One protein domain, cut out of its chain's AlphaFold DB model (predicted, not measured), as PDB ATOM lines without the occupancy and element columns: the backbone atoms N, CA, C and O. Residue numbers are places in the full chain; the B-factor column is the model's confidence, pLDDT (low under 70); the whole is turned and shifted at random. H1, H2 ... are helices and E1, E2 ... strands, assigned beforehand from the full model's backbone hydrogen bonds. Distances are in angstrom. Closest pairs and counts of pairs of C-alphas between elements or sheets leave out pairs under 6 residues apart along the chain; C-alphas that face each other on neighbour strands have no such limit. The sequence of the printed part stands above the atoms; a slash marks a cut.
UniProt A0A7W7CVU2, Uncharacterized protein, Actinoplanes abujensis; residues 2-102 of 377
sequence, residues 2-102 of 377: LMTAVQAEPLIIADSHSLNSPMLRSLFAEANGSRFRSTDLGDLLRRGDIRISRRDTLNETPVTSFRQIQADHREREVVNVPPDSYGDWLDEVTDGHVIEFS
ATOM      1  N   LEU A   2      78.054  29.568  78.873       53.84
ATOM      2  CA  LEU A   2      78.405  30.996  78.985       53.84
ATOM      3  C   LEU A   2      78.611  31.663  77.613       53.84
ATOM      4  O   LEU A   2      77.826  32.532  77.249       53.84
ATOM      5  N   MET A   3      79.538  31.141  76.798       58.19
ATOM      6  CA  MET A   3      79.728  31.526  75.384       58.19
ATOM      7  C   MET A   3      78.404  31.606  74.598       58.19
ATOM      8  O   MET A   3      78.192  32.505  73.794       58.19
ATOM      9  N   THR A   4      77.488  30.673  74.870       55.03
ATOM     10  CA  THR A   4      76.174  30.548  74.226       55.03
ATOM     11  C   THR A   4      75.218  31.680  74.616       55.03
ATOM     12  O   THR A   4      74.557  32.232  73.748       55.03
ATOM     13  N   ALA A   5      75.146  32.038  75.903       54.09
ATOM     14  CA  ALA A   5      74.327  33.155  76.387       54.09
ATOM     15  C   ALA A   5      74.896  34.515  75.954       54.09
ATOM     16  O   ALA A   5      74.150  35.444  75.661       54.09
ATOM     17  N   VAL A   6      76.223  34.607  75.853       55.25
ATOM     18  CA  VAL A   6      76.931  35.780  75.341       55.25
ATOM     19  C   VAL A   6      76.655  36.006  73.844       55.25
ATOM     20  O   VAL A   6      76.312  37.117  73.449       55.25
ATOM     21  N   GLN A   7      76.754  34.968  73.009       56.72
ATOM     22  CA  GLN A   7      76.645  35.080  71.543       56.72
ATOM     23  C   GLN A   7      75.202  35.023  70.998       56.72
ATOM     24  O   GLN A   7      74.998  35.188  69.797       56.72
ATOM     25  N   ALA A   8      74.201  34.778  71.848       55.12
ATOM     26  CA  ALA A   8      72.796  34.671  71.456       55.12
ATOM     27  C   ALA A   8      71.881  35.534  72.339       55.12
ATOM     28  O   ALA A   8      72.298  36.101  73.349       55.12
ATOM     29  N   GLU A   9      70.609  35.615  71.954       59.59
ATOM     30  CA  GLU A   9      69.584  36.386  72.651       59.59
ATOM     31  C   GLU A   9      68.264  35.597  72.697       59.59
ATOM     32  O   GLU A   9      67.738  35.231  71.642       59.59
ATOM     33  N   PRO A  10      67.689  35.363  73.890       63.34
ATOM     34  CA  PRO A  10      68.358  34.945  75.129       63.34
ATOM     35  C   PRO A  10      68.683  33.432  75.101       63.34
ATOM     36  O   PRO A  10      68.188  32.691  74.248       63.34
ATOM     37  N   LEU A  11      69.465  32.918  76.060       68.25
ATOM     38  CA  LEU A  11      69.651  31.462  76.186       68.25
ATOM     39  C   LEU A  11      68.403  30.816  76.803       68.25
ATOM     40  O   LEU A  11      68.069  31.087  77.953       68.25
ATOM     41  N   ILE A  12      67.741  29.925  76.062       70.44
ATOM     42  CA  ILE A  12      66.479  29.301  76.488       70.44
ATOM     43  C   ILE A  12      66.679  27.854  76.945       70.44
ATOM     44  O   ILE A  12      67.396  27.072  76.319       70.44
ATOM     45  N   ILE A  13      66.013  27.501  78.045       74.31
ATOM     46  CA  ILE A  13      66.047  26.183  78.683       74.31
ATOM     47  C   ILE A  13      64.609  25.693  78.873       74.31
ATOM     48  O   ILE A  13      63.802  26.384  79.482       74.31
ATOM     49  N   ALA A  14      64.275  24.495  78.392       77.31
ATOM     50  CA  ALA A  14      62.931  23.940  78.570       77.31
ATOM     51  C   ALA A  14      62.640  23.570  80.037       77.31
ATOM     52  O   ALA A  14      63.515  23.031  80.721       77.31
ATOM     53  N   ASP A  15      61.393  23.765  80.482       80.50
ATOM     54  CA  ASP A  15      60.888  23.386  81.812       80.50
ATOM     55  C   ASP A  15      61.310  21.974  82.254       80.50
ATOM     56  O   ASP A  15      61.769  21.757  83.373       80.50
ATOM     57  N   SER A  16      61.234  20.999  81.351       73.81
ATOM     58  CA  SER A  16      61.603  19.613  81.612       73.81
ATOM     59  C   SER A  16      63.081  19.451  81.952       73.81
ATOM     60  O   SER A  16      63.425  18.574  82.739       73.81
ATOM     61  N   HIS A  17      63.953  20.291  81.397       73.50
ATOM     62  CA  HIS A  17      65.396  20.229  81.603       73.50
ATOM     63  C   HIS A  17      65.796  20.973  82.880       73.50
ATOM     64  O   HIS A  17      66.521  20.399  83.697       73.50
ATOM     65  N   SER A  18      65.278  22.192  83.093       78.81
ATOM     66  CA  SER A  18      65.507  22.967  84.325       78.81
ATOM     67  C   SER A  18      64.951  22.264  85.565       78.81
ATOM     68  O   SER A  18      65.527  22.390  86.647       78.81
ATOM     69  N   LEU A  19      63.875  21.483  85.411       81.94
ATOM     70  CA  LEU A  19      63.310  20.664  86.476       81.94
ATOM     71  C   LEU A  19      63.996  19.302  86.630       81.94
ATOM     72  O   LEU A  19      64.286  18.949  87.763       81.94
ATOM     73  N   ASN A  20      64.267  18.521  85.578       78.38
ATOM     74  CA  ASN A  20      64.736  17.129  85.737       78.38
ATOM     75  C   ASN A  20      66.252  17.006  86.002       78.38
ATOM     76  O   ASN A  20      66.652  16.243  86.879       78.38
ATOM     77  N   SER A  21      67.104  17.767  85.306       76.56
ATOM     78  CA  SER A  21      68.563  17.543  85.308       76.56
ATOM     79  C   SER A  21      69.249  18.028  86.600       76.56
ATOM     80  O   SER A  21      69.384  19.240  86.781       76.56
ATOM     81  N   PRO A  22      69.766  17.144  87.485       73.25
ATOM     82  CA  PRO A  22      70.386  17.572  88.745       73.25
ATOM     83  C   PRO A  22      71.622  18.445  88.529       73.25
ATOM     84  O   PRO A  22      71.811  19.422  89.245       73.25
ATOM     85  N   MET A  23      72.419  18.115  87.507       68.62
ATOM     86  CA  MET A  23      73.626  18.853  87.130       68.62
ATOM     87  C   MET A  23      73.297  20.281  86.681       68.62
ATOM     88  O   MET A  23      74.009  21.214  87.039       68.62
ATOM     89  N   LEU A  24      72.195  20.469  85.944       73.25
ATOM     90  CA  LEU A  24      71.733  21.800  85.552       73.25
ATOM     91  C   LEU A  24      71.187  22.580  86.756       73.25
ATOM     92  O   LEU A  24      71.510  23.751  86.909       73.25
ATOM     93  N   ARG A  25      70.433  21.932  87.657       77.81
ATOM     94  CA  ARG A  25      69.955  22.580  88.891       77.81
ATOM     95  C   ARG A  25      71.105  23.068  89.775       77.81
ATOM     96  O   ARG A  25      71.029  24.179  90.285       77.81
ATOM     97  N   SER A  26      72.185  22.290  89.907       71.06
ATOM     98  CA  SER A  26      73.367  22.684  90.693       71.06
ATOM     99  C   SER A  26      74.172  23.850  90.106       71.06
ATOM    100  O   SER A  26      75.028  24.386  90.799       71.06
ATOM    101  N   LEU A  27      73.903  24.258  88.860       72.94
ATOM    102  CA  LEU A  27      74.439  25.497  88.286       72.94
ATOM    103  C   LEU A  27      73.615  26.734  88.685       72.94
ATOM    104  O   LEU A  27      74.076  27.852  88.486       72.94
ATOM    105  N   PHE A  28      72.409  26.546  89.229       73.31
ATOM    106  CA  PHE A  28      71.431  27.609  89.482       73.31
ATOM    107  C   PHE A  28      71.103  27.804  90.970       73.31
ATOM    108  O   PHE A  28      70.906  28.940  91.402       73.31
ATOM    109  N   ALA A  29      71.043  26.723  91.756       67.75
ATOM    110  CA  ALA A  29      70.708  26.753  93.181       67.75
ATOM    111  C   ALA A  29      71.337  25.579  93.958       67.75
ATOM    112  O   ALA A  29      71.807  24.592  93.386       67.75
ATOM    113  N   GLU A  30      71.303  25.654  95.290       67.44
ATOM    114  CA  GLU A  30      71.611  24.526  96.174       67.44
ATOM    115  C   GLU A  30      70.555  23.408  96.040       67.44
ATOM    116  O   GLU A  30      69.419  23.626  95.616       67.44
ATOM    117  N   ALA A  31      70.902  22.180  96.444       58.09
ATOM    118  CA  ALA A  31      70.055  20.988  96.266       58.09
ATOM    119  C   ALA A  31      68.689  21.032  96.998       58.09
ATOM    120  O   ALA A  31      67.813  20.208  96.737       58.09
ATOM    121  N   ASN A  32      68.513  21.981  97.915       59.34
ATOM    122  CA  ASN A  32      67.297  22.289  98.671       59.34
ATOM    123  C   ASN A  32      66.491  23.477  98.090       59.34
ATOM    124  O   ASN A  32      65.418  23.778  98.613       59.34
ATOM    125  N   GLY A  33      66.992  24.159  97.056       53.06
ATOM    126  CA  GLY A  33      66.395  25.365  96.478       53.06
ATOM    127  C   GLY A  33      66.804  26.697  97.124       53.06
ATOM    128  O   GLY A  33      66.253  27.719  96.725       53.06
ATOM    129  N   SER A  34      67.743  26.751  98.083       57.28
ATOM    130  CA  SER A  34      68.336  28.046  98.469       57.28
ATOM    131  C   SER A  34      69.338  28.537  97.422       57.28
ATOM    132  O   SER A  34      69.958  27.755  96.702       57.28
ATOM    133  N   ARG A  35      69.513  29.862  97.339       53.81
ATOM    134  CA  ARG A  35      70.570  30.470  96.522       53.81
ATOM    135  C   ARG A  35      71.931  30.005  97.049       53.81
ATOM    136  O   ARG A  35      72.275  30.323  98.188       53.81
ATOM    137  N   PHE A  36      72.701  29.306  96.218       48.06
ATOM    138  CA  PHE A  36      74.113  29.048  96.494       48.06
ATOM    139  C   PHE A  36      74.822  30.400  96.606       48.06
ATOM    140  O   PHE A  36      74.599  31.291  95.788       48.06
ATOM    141  N   ARG A  37      75.718  30.569  97.582       43.38
ATOM    142  CA  ARG A  37      76.525  31.802  97.719       43.38
ATOM    143  C   ARG A  37      77.652  31.938  96.673       43.38
ATOM    144  O   ARG A  37      78.588  32.695  96.905       43.38
ATOM    145  N   SER A  38      77.595  31.157  95.593       44.47
ATOM    146  CA  SER A  38      78.642  31.028  94.568       44.47
ATOM    147  C   SER A  38      78.131  30.331  93.289       44.47
ATOM    148  O   SER A  38      78.818  29.465  92.745       44.47
ATOM    149  N   THR A  39      76.886  30.594  92.869       51.00
ATOM    150  CA  THR A  39      76.338  30.119  91.578       51.00
ATOM    151  C   THR A  39      75.612  31.259  90.876       51.00
ATOM    152  O   THR A  39      74.386  31.387  90.904       51.00
ATOM    153  N   ASP A  40      76.402  32.115  90.252       61.72
ATOM    154  CA  ASP A  40      75.996  33.462  89.841       61.72
ATOM    155  C   ASP A  40      75.101  33.450  88.583       61.72
ATOM    156  O   ASP A  40      74.408  34.414  88.267       61.72
ATOM    157  N   LEU A  41      75.007  32.296  87.909       72.00
ATOM    158  CA  LEU A  41      74.040  32.019  86.837       72.00
ATOM    159  C   LEU A  41      72.576  32.195  87.286       72.00
ATOM    160  O   LEU A  41      71.707  32.456  86.452       72.00
ATOM    161  N   GLY A  42      72.293  32.095  88.592       74.75
ATOM    162  CA  GLY A  42      70.986  32.427  89.169       74.75
ATOM    163  C   GLY A  42      70.598  33.907  89.031       74.75
ATOM    164  O   GLY A  42      69.415  34.241  89.121       74.75
ATOM    165  N   ASP A  43      71.559  34.794  88.770       77.06
ATOM    166  CA  ASP A  43      71.318  36.218  88.532       77.06
ATOM    167  C   ASP A  43      71.162  36.522  87.031       77.06
ATOM    168  O   ASP A  43      70.368  37.393  86.675       77.06
ATOM    169  N   LEU A  44      71.762  35.717  86.140       76.69
ATOM    170  CA  LEU A  44      71.470  35.746  84.695       76.69
ATOM    171  C   LEU A  44      70.037  35.284  84.370       76.69
ATOM    172  O   LEU A  44      69.435  35.780  83.417       76.69
ATOM    173  N   LEU A  45      69.470  34.374  85.174       79.25
ATOM    174  CA  LEU A  45      68.037  34.041  85.127       79.25
ATOM    175  C   LEU A  45      67.167  35.253  85.505       79.25
ATOM    176  O   LEU A  45      66.208  35.569  84.803       79.25
ATOM    177  N   ARG A  46      67.546  35.982  86.564       84.12
ATOM    178  CA  ARG A  46      66.800  37.149  87.073       84.12
ATOM    179  C   ARG A  46      66.922  38.398  86.198       84.12
ATOM    180  O   ARG A  46      66.060  39.264  86.267       84.12
ATOM    181  N   ARG A  47      67.980  38.497  85.389       78.75
ATOM    182  CA  ARG A  47      68.130  39.503  84.323       78.75
ATOM    183  C   ARG A  47      67.393  39.121  83.030       78.75
ATOM    184  O   ARG A  47      67.235  39.957  82.145       78.75
ATOM    185  N   GLY A  48      66.971  37.860  82.892       75.56
ATOM    186  CA  GLY A  48      66.364  37.342  81.668       75.56
ATOM    187  C   GLY A  48      67.354  37.144  80.511       75.56
ATOM    188  O   GLY A  48      66.915  37.039  79.363       75.56
ATOM    189  N   ASP A  49      68.660  37.084  80.792       73.38
ATOM    190  CA  ASP A  49      69.712  36.715  79.829       73.38
ATOM    191  C   ASP A  49      69.710  35.196  79.573       73.38
ATOM    192  O   ASP A  49      69.870  34.726  78.441       73.38
ATOM    193  N   ILE A  50      69.435  34.424  80.630       76.25
ATOM    194  CA  ILE A  50      68.951  33.043  80.544       76.25
ATOM    195  C   ILE A  50      67.447  33.075  80.832       76.25
ATOM    196  O   ILE A  50      67.008  33.724  81.778       76.25
ATOM    197  N   ARG A  51      66.638  32.361  80.044       79.56
ATOM    198  CA  ARG A  51      65.190  32.223  80.264       79.56
ATOM    199  C   ARG A  51      64.784  30.762  80.288       79.56
ATOM    200  O   ARG A  51      65.346  29.930  79.576       79.56
ATOM    201  N   ILE A  52      63.771  30.449  81.085       81.50
ATOM    202  CA  ILE A  52      63.170  29.117  81.103       81.50
ATOM    203  C   ILE A  52      61.861  29.186  80.325       81.50
ATOM    204  O   ILE A  52      61.020  30.045  80.594       81.50
ATOM    205  N   SER A  53      61.695  28.296  79.345       83.62
ATOM    206  CA  SER A  53      60.423  28.158  78.649       83.62
ATOM    207  C   SER A  53      59.501  27.216  79.422       83.62
ATOM    208  O   SER A  53      59.907  26.126  79.831       83.62
ATOM    209  N   ARG A  54      58.260  27.650  79.652       87.31
ATOM    210  CA  ARG A  54      57.246  26.955  80.457       87.31
ATOM    211  C   ARG A  54      56.079  26.562  79.564       87.31
ATOM    212  O   ARG A  54      55.566  27.408  78.837       87.31
ATOM    213  N   ARG A  55      55.643  25.304  79.606       86.38
ATOM    214  CA  ARG A  55      54.411  24.903  78.913       86.38
ATOM    215  C   ARG A  55      53.214  25.691  79.450       86.38
ATOM    216  O   ARG A  55      53.122  25.907  80.656       86.38
ATOM    217  N   ASP A  56      52.299  26.068  78.570       86.12
ATOM    218  CA  ASP A  56      51.034  26.730  78.908       86.12
ATOM    219  C   ASP A  56      50.042  25.799  79.629       86.12
ATOM    220  O   ASP A  56      49.175  26.257  80.376       86.12
ATOM    221  N   THR A  57      50.160  24.489  79.407       84.62
ATOM    222  CA  THR A  57      49.142  23.499  79.764       84.62
ATOM    223  C   THR A  57      49.716  22.153  80.218       84.62
ATOM    224  O   THR A  57      50.796  21.711  79.820       84.62
ATOM    225  N   LEU A  58      48.939  21.472  81.060       82.88
ATOM    226  CA  LEU A  58      49.105  20.079  81.469       82.88
ATOM    227  C   LEU A  58      47.733  19.408  81.432       82.88
ATOM    228  O   LEU A  58      46.883  19.717  82.261       82.88
ATOM    229  N   ASN A  59      47.515  18.486  80.489       75.75
ATOM    230  CA  ASN A  59      46.255  17.741  80.346       75.75
ATOM    231  C   ASN A  59      45.024  18.684  80.383       75.75
ATOM    232  O   ASN A  59      44.206  18.608  81.298       75.75
ATOM    233  N   GLU A  60      44.957  19.637  79.443       81.06
ATOM    234  CA  GLU A  60      43.934  20.706  79.346       81.06
ATOM    235  C   GLU A  60      43.908  21.732  80.507       81.06
ATOM    236  O   GLU A  60      43.224  22.751  80.415       81.06
ATOM    237  N   THR A  61      44.680  21.533  81.583       86.38
ATOM    238  CA  THR A  61      44.746  22.454  82.731       86.38
ATOM    239  C   THR A  61      45.819  23.532  82.516       86.38
ATOM    240  O   THR A  61      46.971  23.171  82.269       86.38
ATOM    241  N   PRO A  62      45.506  24.838  82.653       91.69
ATOM    242  CA  PRO A  62      46.497  25.910  82.545       91.69
ATOM    243  C   PRO A  62      47.597  25.843  83.614       91.69
ATOM    244  O   PRO A  62      47.333  25.611  84.800       91.69
ATOM    245  N   VAL A  63      48.834  26.105  83.198       91.44
ATOM    246  CA  VAL A  63      50.029  26.120  84.047       91.44
ATOM    247  C   VAL A  63      50.443  27.556  84.333       91.44
ATOM    248  O   VAL A  63      50.786  28.311  83.431       91.44
ATOM    249  N   THR A  64      50.463  27.921  85.610       90.19
ATOM    250  CA  THR A  64      50.869  29.251  86.090       90.19
ATOM    251  C   THR A  64      52.138  29.208  86.943       90.19
ATOM    252  O   THR A  64      52.572  30.249  87.427       90.19
ATOM    253  N   SER A  65      52.718  28.020  87.160       92.94
ATOM    254  CA  SER A  65      53.880  27.794  88.031       92.94
ATOM    255  C   SER A  65      54.726  26.593  87.592       92.94
ATOM    256  O   SER A  65      54.194  25.588  87.108       92.94
ATOM    257  N   PHE A  66      56.036  26.629  87.835       91.81
ATOM    258  CA  PHE A  66      56.904  25.452  87.696       91.81
ATOM    259  C   PHE A  66      56.550  24.349  88.701       91.81
ATOM    260  O   PHE A  66      56.752  23.165  88.419       91.81
ATOM    261  N   ARG A  67      55.955  24.703  89.845       91.12
ATOM    262  CA  ARG A  67      55.481  23.743  90.853       91.12
ATOM    263  C   ARG A  67      54.373  22.810  90.347       91.12
ATOM    264  O   ARG A  67      54.386  21.630  90.691       91.12
ATOM    265  N   GLN A  68      53.464  23.277  89.487       91.31
ATOM    266  CA  GLN A  68      52.475  22.399  88.835       91.31
ATOM    267  C   GLN A  68      53.152  21.345  87.943       91.31
ATOM    268  O   GLN A  68      52.766  20.177  87.962       91.31
ATOM    269  N   ILE A  69      54.212  21.728  87.224       88.94
ATOM    270  CA  ILE A  69      54.995  20.808  86.385       88.94
ATOM    271  C   ILE A  69      55.778  19.810  87.254       88.94
ATOM    272  O   ILE A  69      55.890  18.640  86.900       88.94
ATOM    273  N   GLN A  70      56.268  20.224  88.428       89.56
ATOM    274  CA  GLN A  70      56.868  19.301  89.399       89.56
ATOM    275  C   GLN A  70      55.866  18.283  89.956       89.56
ATOM    276  O   GLN A  70      56.235  17.124  90.129       89.56
ATOM    277  N   ALA A  71      54.619  18.683  90.226       89.44
ATOM    278  CA  ALA A  71      53.574  17.762  90.673       89.44
ATOM    279  C   ALA A  71      53.285  16.694  89.603       89.44
ATOM    280  O   ALA A  71      53.431  15.504  89.878       89.44
ATOM    281  N   ASP A  72      53.027  17.121  88.364       86.75
ATOM    282  CA  ASP A  72      52.843  16.242  87.200       86.75
ATOM    283  C   ASP A  72      54.042  15.302  86.974       86.75
ATOM    284  O   ASP A  72      53.873  14.104  86.751       86.75
ATOM    285  N   HIS A  73      55.271  15.804  87.117       85.69
ATOM    286  CA  HIS A  73      56.472  14.973  87.038       85.69
ATOM    287  C   HIS A  73      56.527  13.891  88.133       85.69
ATOM    288  O   HIS A  73      56.989  12.786  87.853       85.69
ATOM    289  N   ARG A  74      56.057  14.154  89.362       85.69
ATOM    290  CA  ARG A  74      56.014  13.131  90.427       85.69
ATOM    291  C   ARG A  74      54.904  12.111  90.190       85.69
ATOM    292  O   ARG A  74      55.144  10.923  90.370       85.69
ATOM    293  N   GLU A  75      53.733  12.553  89.739       86.00
ATOM    294  CA  GLU A  75      52.614  11.670  89.374       86.00
ATOM    295  C   GLU A  75      52.954  10.754  88.186       86.00
ATOM    296  O   GLU A  75      52.492   9.618  88.129       86.00
ATOM    297  N   ARG A  76      53.816  11.211  87.265       77.81
ATOM    298  CA  ARG A  76      54.355  10.423  86.140       77.81
ATOM    299  C   ARG A  76      55.652   9.660  86.466       77.81
ATOM    300  O   ARG A  76      56.331   9.225  85.534       77.81
ATOM    301  N   GLU A  77      56.013   9.537  87.746       81.44
ATOM    302  CA  GLU A  77      57.206   8.825  88.246       81.44
ATOM    303  C   GLU A  77      58.521   9.243  87.546       81.44
ATOM    304  O   GLU A  77      59.416   8.439  87.283       81.44
ATOM    305  N   VAL A  78      58.653  10.532  87.215       72.69
ATOM    306  CA  VAL A  78      59.866  11.077  86.596       72.69
ATOM    307  C   VAL A  78      61.012  11.037  87.609       72.69
ATOM    308  O   VAL A  78      60.890  11.504  88.739       72.69
ATOM    309  N   VAL A  79      62.158  10.494  87.202       74.25
ATOM    310  CA  VAL A  79      63.365  10.446  88.042       74.25
ATOM    311  C   VAL A  79      63.839  11.874  88.370       74.25
ATOM    312  O   VAL A  79      63.618  12.806  87.600       74.25
ATOM    313  N   ASN A  80      64.525  12.056  89.502       80.19
ATOM    314  CA  ASN A  80      65.210  13.302  89.876       80.19
ATOM    315  C   ASN A  80      64.338  14.560  90.091       80.19
ATOM    316  O   ASN A  80      64.915  15.652  90.120       80.19
ATOM    317  N   VAL A  81      63.009  14.468  90.284       83.81
ATOM    318  CA  VAL A  81      62.187  15.672  90.549       83.81
ATOM    319  C   VAL A  81      62.690  16.422  91.798       83.81
ATOM    320  O   VAL A  81      62.864  15.801  92.849       83.81
ATOM    321  N   PRO A  82      62.925  17.743  91.717       83.94
ATOM    322  CA  PRO A  82      63.401  18.549  92.838       83.94
ATOM    323  C   PRO A  82      62.327  18.766  93.922       83.94
ATOM    324  O   PRO A  82      61.141  18.493  93.689       83.94
ATOM    325  N   PRO A  83      62.717  19.268  95.111       84.94
ATOM    326  CA  PRO A  83      61.770  19.703  96.139       84.94
ATOM    327  C   PRO A  83      60.933  20.907  95.678       84.94
ATOM    328  O   PRO A  83      61.394  21.707  94.864       84.94
ATOM    329  N   ASP A  84      59.736  21.069  96.255       86.88
ATOM    330  CA  ASP A  84      58.806  22.179  95.958       86.88
ATOM    331  C   ASP A  84      59.463  23.562  96.054       86.88
ATOM    332  O   ASP A  84      59.186  24.432  95.232       86.88
ATOM    333  N   SER A  85      60.386  23.742  97.003       85.81
ATOM    334  CA  SER A  85      61.151  24.976  97.203       85.81
ATOM    335  C   SER A  85      61.958  25.406  95.977       85.81
ATOM    336  O   SER A  85      62.149  26.598  95.775       85.81
ATOM    337  N   TYR A  86      62.402  24.471  95.132       87.62
ATOM    338  CA  TYR A  86      63.053  24.802  93.861       87.62
ATOM    339  C   TYR A  86      62.038  25.225  92.786       87.62
ATOM    340  O   TYR A  86      62.390  25.948  91.864       87.62
ATOM    341  N   GLY A  87      60.777  24.789  92.885       88.69
ATOM    342  CA  GLY A  87      59.693  25.258  92.014       88.69
ATOM    343  C   GLY A  87      59.298  26.682  92.364       88.69
ATOM    344  O   GLY A  87      59.373  27.557  91.508       88.69
ATOM    345  N   ASP A  88      59.006  26.909  93.647       89.00
ATOM    346  CA  ASP A  88      58.727  28.236  94.197       89.00
ATOM    347  C   ASP A  88      59.896  29.217  93.906       89.00
ATOM    348  O   ASP A  88      59.663  30.362  93.524       89.00
ATOM    349  N   TRP A  89      61.158  28.761  93.998       88.50
ATOM    350  CA  TRP A  89      62.344  29.555  93.630       88.50
ATOM    351  C   TRP A  89      62.478  29.822  92.123       88.50
ATOM    352  O   TRP A  89      62.881  30.918  91.740       88.50
ATOM    353  N   LEU A  90      62.148  28.857  91.254       88.94
ATOM    354  CA  LEU A  90      62.164  29.088  89.806       88.94
ATOM    355  C   LEU A  90      61.114  30.121  89.385       88.94
ATOM    356  O   LEU A  90      61.411  30.970  88.545       88.94
ATOM    357  N   ASP A  91      59.920  30.071  89.978       90.56
ATOM    358  CA  ASP A  91      58.878  31.073  89.747       90.56
ATOM    359  C   ASP A  91      59.288  32.461  90.314       90.56
ATOM    360  O   ASP A  91      59.013  33.465  89.664       90.56
ATOM    361  N   GLU A  92      60.026  32.550  91.439       89.19
ATOM    362  CA  GLU A  92      60.641  33.815  91.919       89.19
ATOM    363  C   GLU A  92      61.696  34.357  90.939       89.19
ATOM    364  O   GLU A  92      61.690  35.536  90.587       89.19
ATOM    365  N   VAL A  93      62.653  33.518  90.528       86.00
ATOM    366  CA  VAL A  93      63.867  33.976  89.830       86.00
ATOM    367  C   VAL A  93      63.653  34.244  88.338       86.00
ATOM    368  O   VAL A  93      64.519  34.847  87.711       86.00
ATOM    369  N   THR A  94      62.524  33.810  87.771       86.31
ATOM    370  CA  THR A  94      62.163  34.037  86.358       86.31
ATOM    371  C   THR A  94      60.911  34.900  86.167       86.31
ATOM    372  O   THR A  94      60.394  34.979  85.050       86.31
ATOM    373  N   ASP A  95      60.434  35.578  87.219       85.06
ATOM    374  CA  ASP A  95      59.318  36.528  87.115       85.06
ATOM    375  C   ASP A  95      59.583  37.586  86.023       85.06
ATOM    376  O   ASP A  95      60.703  38.058  85.836       85.06
ATOM    377  N   GLY A  96      58.558  37.891  85.224       81.94
ATOM    378  CA  GLY A  96      58.666  38.729  84.023       81.94
ATOM    379  C   GLY A  96      59.530  38.176  82.871       81.94
ATOM    380  O   GLY A  96      59.641  38.836  81.834       81.94
ATOM    381  N   HIS A  97      60.146  36.994  83.008       84.75
ATOM    382  CA  HIS A  97      61.132  36.445  82.062       84.75
ATOM    383  C   HIS A  97      60.856  35.005  81.586       84.75
ATOM    384  O   HIS A  97      61.550  34.517  80.689       84.75
ATOM    385  N   VAL A  98      59.834  34.327  82.118       85.06
ATOM    386  CA  VAL A  98      59.323  33.061  81.561       85.06
ATOM    387  C   VAL A  98      58.852  33.254  80.113       85.06
ATOM    388  O   VAL A  98      58.142  34.208  79.805       85.06
ATOM    389  N   ILE A  99      59.202  32.313  79.230       82.50
ATOM    390  CA  ILE A  99      58.636  32.229  77.873       82.50
ATOM    391  C   ILE A  99      57.602  31.105  77.848       82.50
ATOM    392  O   ILE A  99      57.958  29.929  77.930       82.50
ATOM    393  N   GLU A 100      56.324  31.447  77.739       84.94
ATOM    394  CA  GLU A 100      55.260  30.443  77.667       84.94
ATOM    395  C   GLU A 100      55.189  29.801  76.272       84.94
ATOM    396  O   GLU A 100      55.391  30.473  75.259       84.94
ATOM    397  N   PHE A 101      54.933  28.491  76.211       80.69
ATOM    398  CA  PHE A 101      54.823  27.748  74.953       80.69
ATOM    399  C   PHE A 101      53.653  26.768  74.954       80.69
ATOM    400  O   PHE A 101      53.404  26.081  75.942       80.69
ATOM    401  N   SER A 102      52.986  26.637  73.808       82.62
ATOM    402  CA  SER A 102      51.930  25.642  73.628       82.62
ATOM    403  C   SER A 102      52.514  24.240  73.469       82.62
ATOM    404  O   SER A 102      53.232  23.964  72.502       82.62
TER     405      SER A 102
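AT A GLANCE: This is residues 2 to 102 of the 377 residues of an uncharacterized protein of Actinoplanes abujensis (UniProt A0A7W7CVU2). A small wall of three short strands, E1, E2 and E3, runs along one side of the domain; H5 and H6 fold back on each other as a helical hairpin away from it, with H2 beside E2 near the domain's middle. H1 and H4 sit near the end where E1 and E2 begin, and a long link, residues 26 to 40, joins H3 to H4. The printed part has 101 residues, with six named helices and three named strands in the order H1 E1 H2 H3 H4 E2 H5 H6 E3. The sheet order is E1 E2 E3, parallel throughout, and the class is mixed, helices and strands. The whole is compact, with a radius of gyration of the C-alphas of 13.0 A and spans of 36 by 28 by 20 A.

IN THESE COORDINATES: Find C-alpha 50 at (68.951, 33.043, 80.544); from there E2 runs 16.7 A to residue 55. Beside it look for E1, residues 11 to 14, 10.4 A long, and E3, residues 99 to 101, which ends at C-alpha 101 at (54.823, 27.748, 74.953). Then look for H2, residues 15 to 20, H4, residues 41 to 46, and H1, residues 2 to 7, which begins at C-alpha 2 at (78.405, 30.996, 78.985). H3 is residues 22 to 25; H5, residues 66 to 75, is 14.5 A long, and H6, residues 84 to 93, 14.2 A.

HOW THE PARTS SIT: Start at inner strand E2, where pairing is staggered: residues 50 to 53 pair with E1, 53 to 55 with E3. Look for N 51 and O 11 at 2.8 A, and for N 54 and O 99 at 2.9 A. E1, H2 H3 H4, E2 and E2, H5 H6, E3 are strand-helix-strand units, parallel neighbours with helices between; the second has a right-handed crossover. H2 stands at the sheet's level, its height over the sheet 3.0 A. H2 and H5 only just touch, with 3 pairs of C-alphas within 8 A, the closest Leu 19 and Gln 70 at 7.2 A. The hairpin H5 and H6 has a shallow tilt of 27 degrees, opposite ways, closest at C-alphas 67 and 87, 4.6 A. H6 touches H4 at C-alphas 93 and 46, 5.1 A. H1 and H4 only graze the sheet; H3 touches H2 only at the corner, C-alphas 25 and 18 being 6.4 A apart. Every O i to N i+4 pair is within hydrogen-bond range in H1, H2, H5 and H6, and 1 of 2 in H4; H3 is too short for one.

THE WHOLE: The farthest C-alphas are those of Ser 38 and Glu 60, 39.3 A apart. The printed part has no cut, and its long link is H3 to H4. Confidence is under 70 in residues 2 to 11, 23 and 29 to 40 of this model.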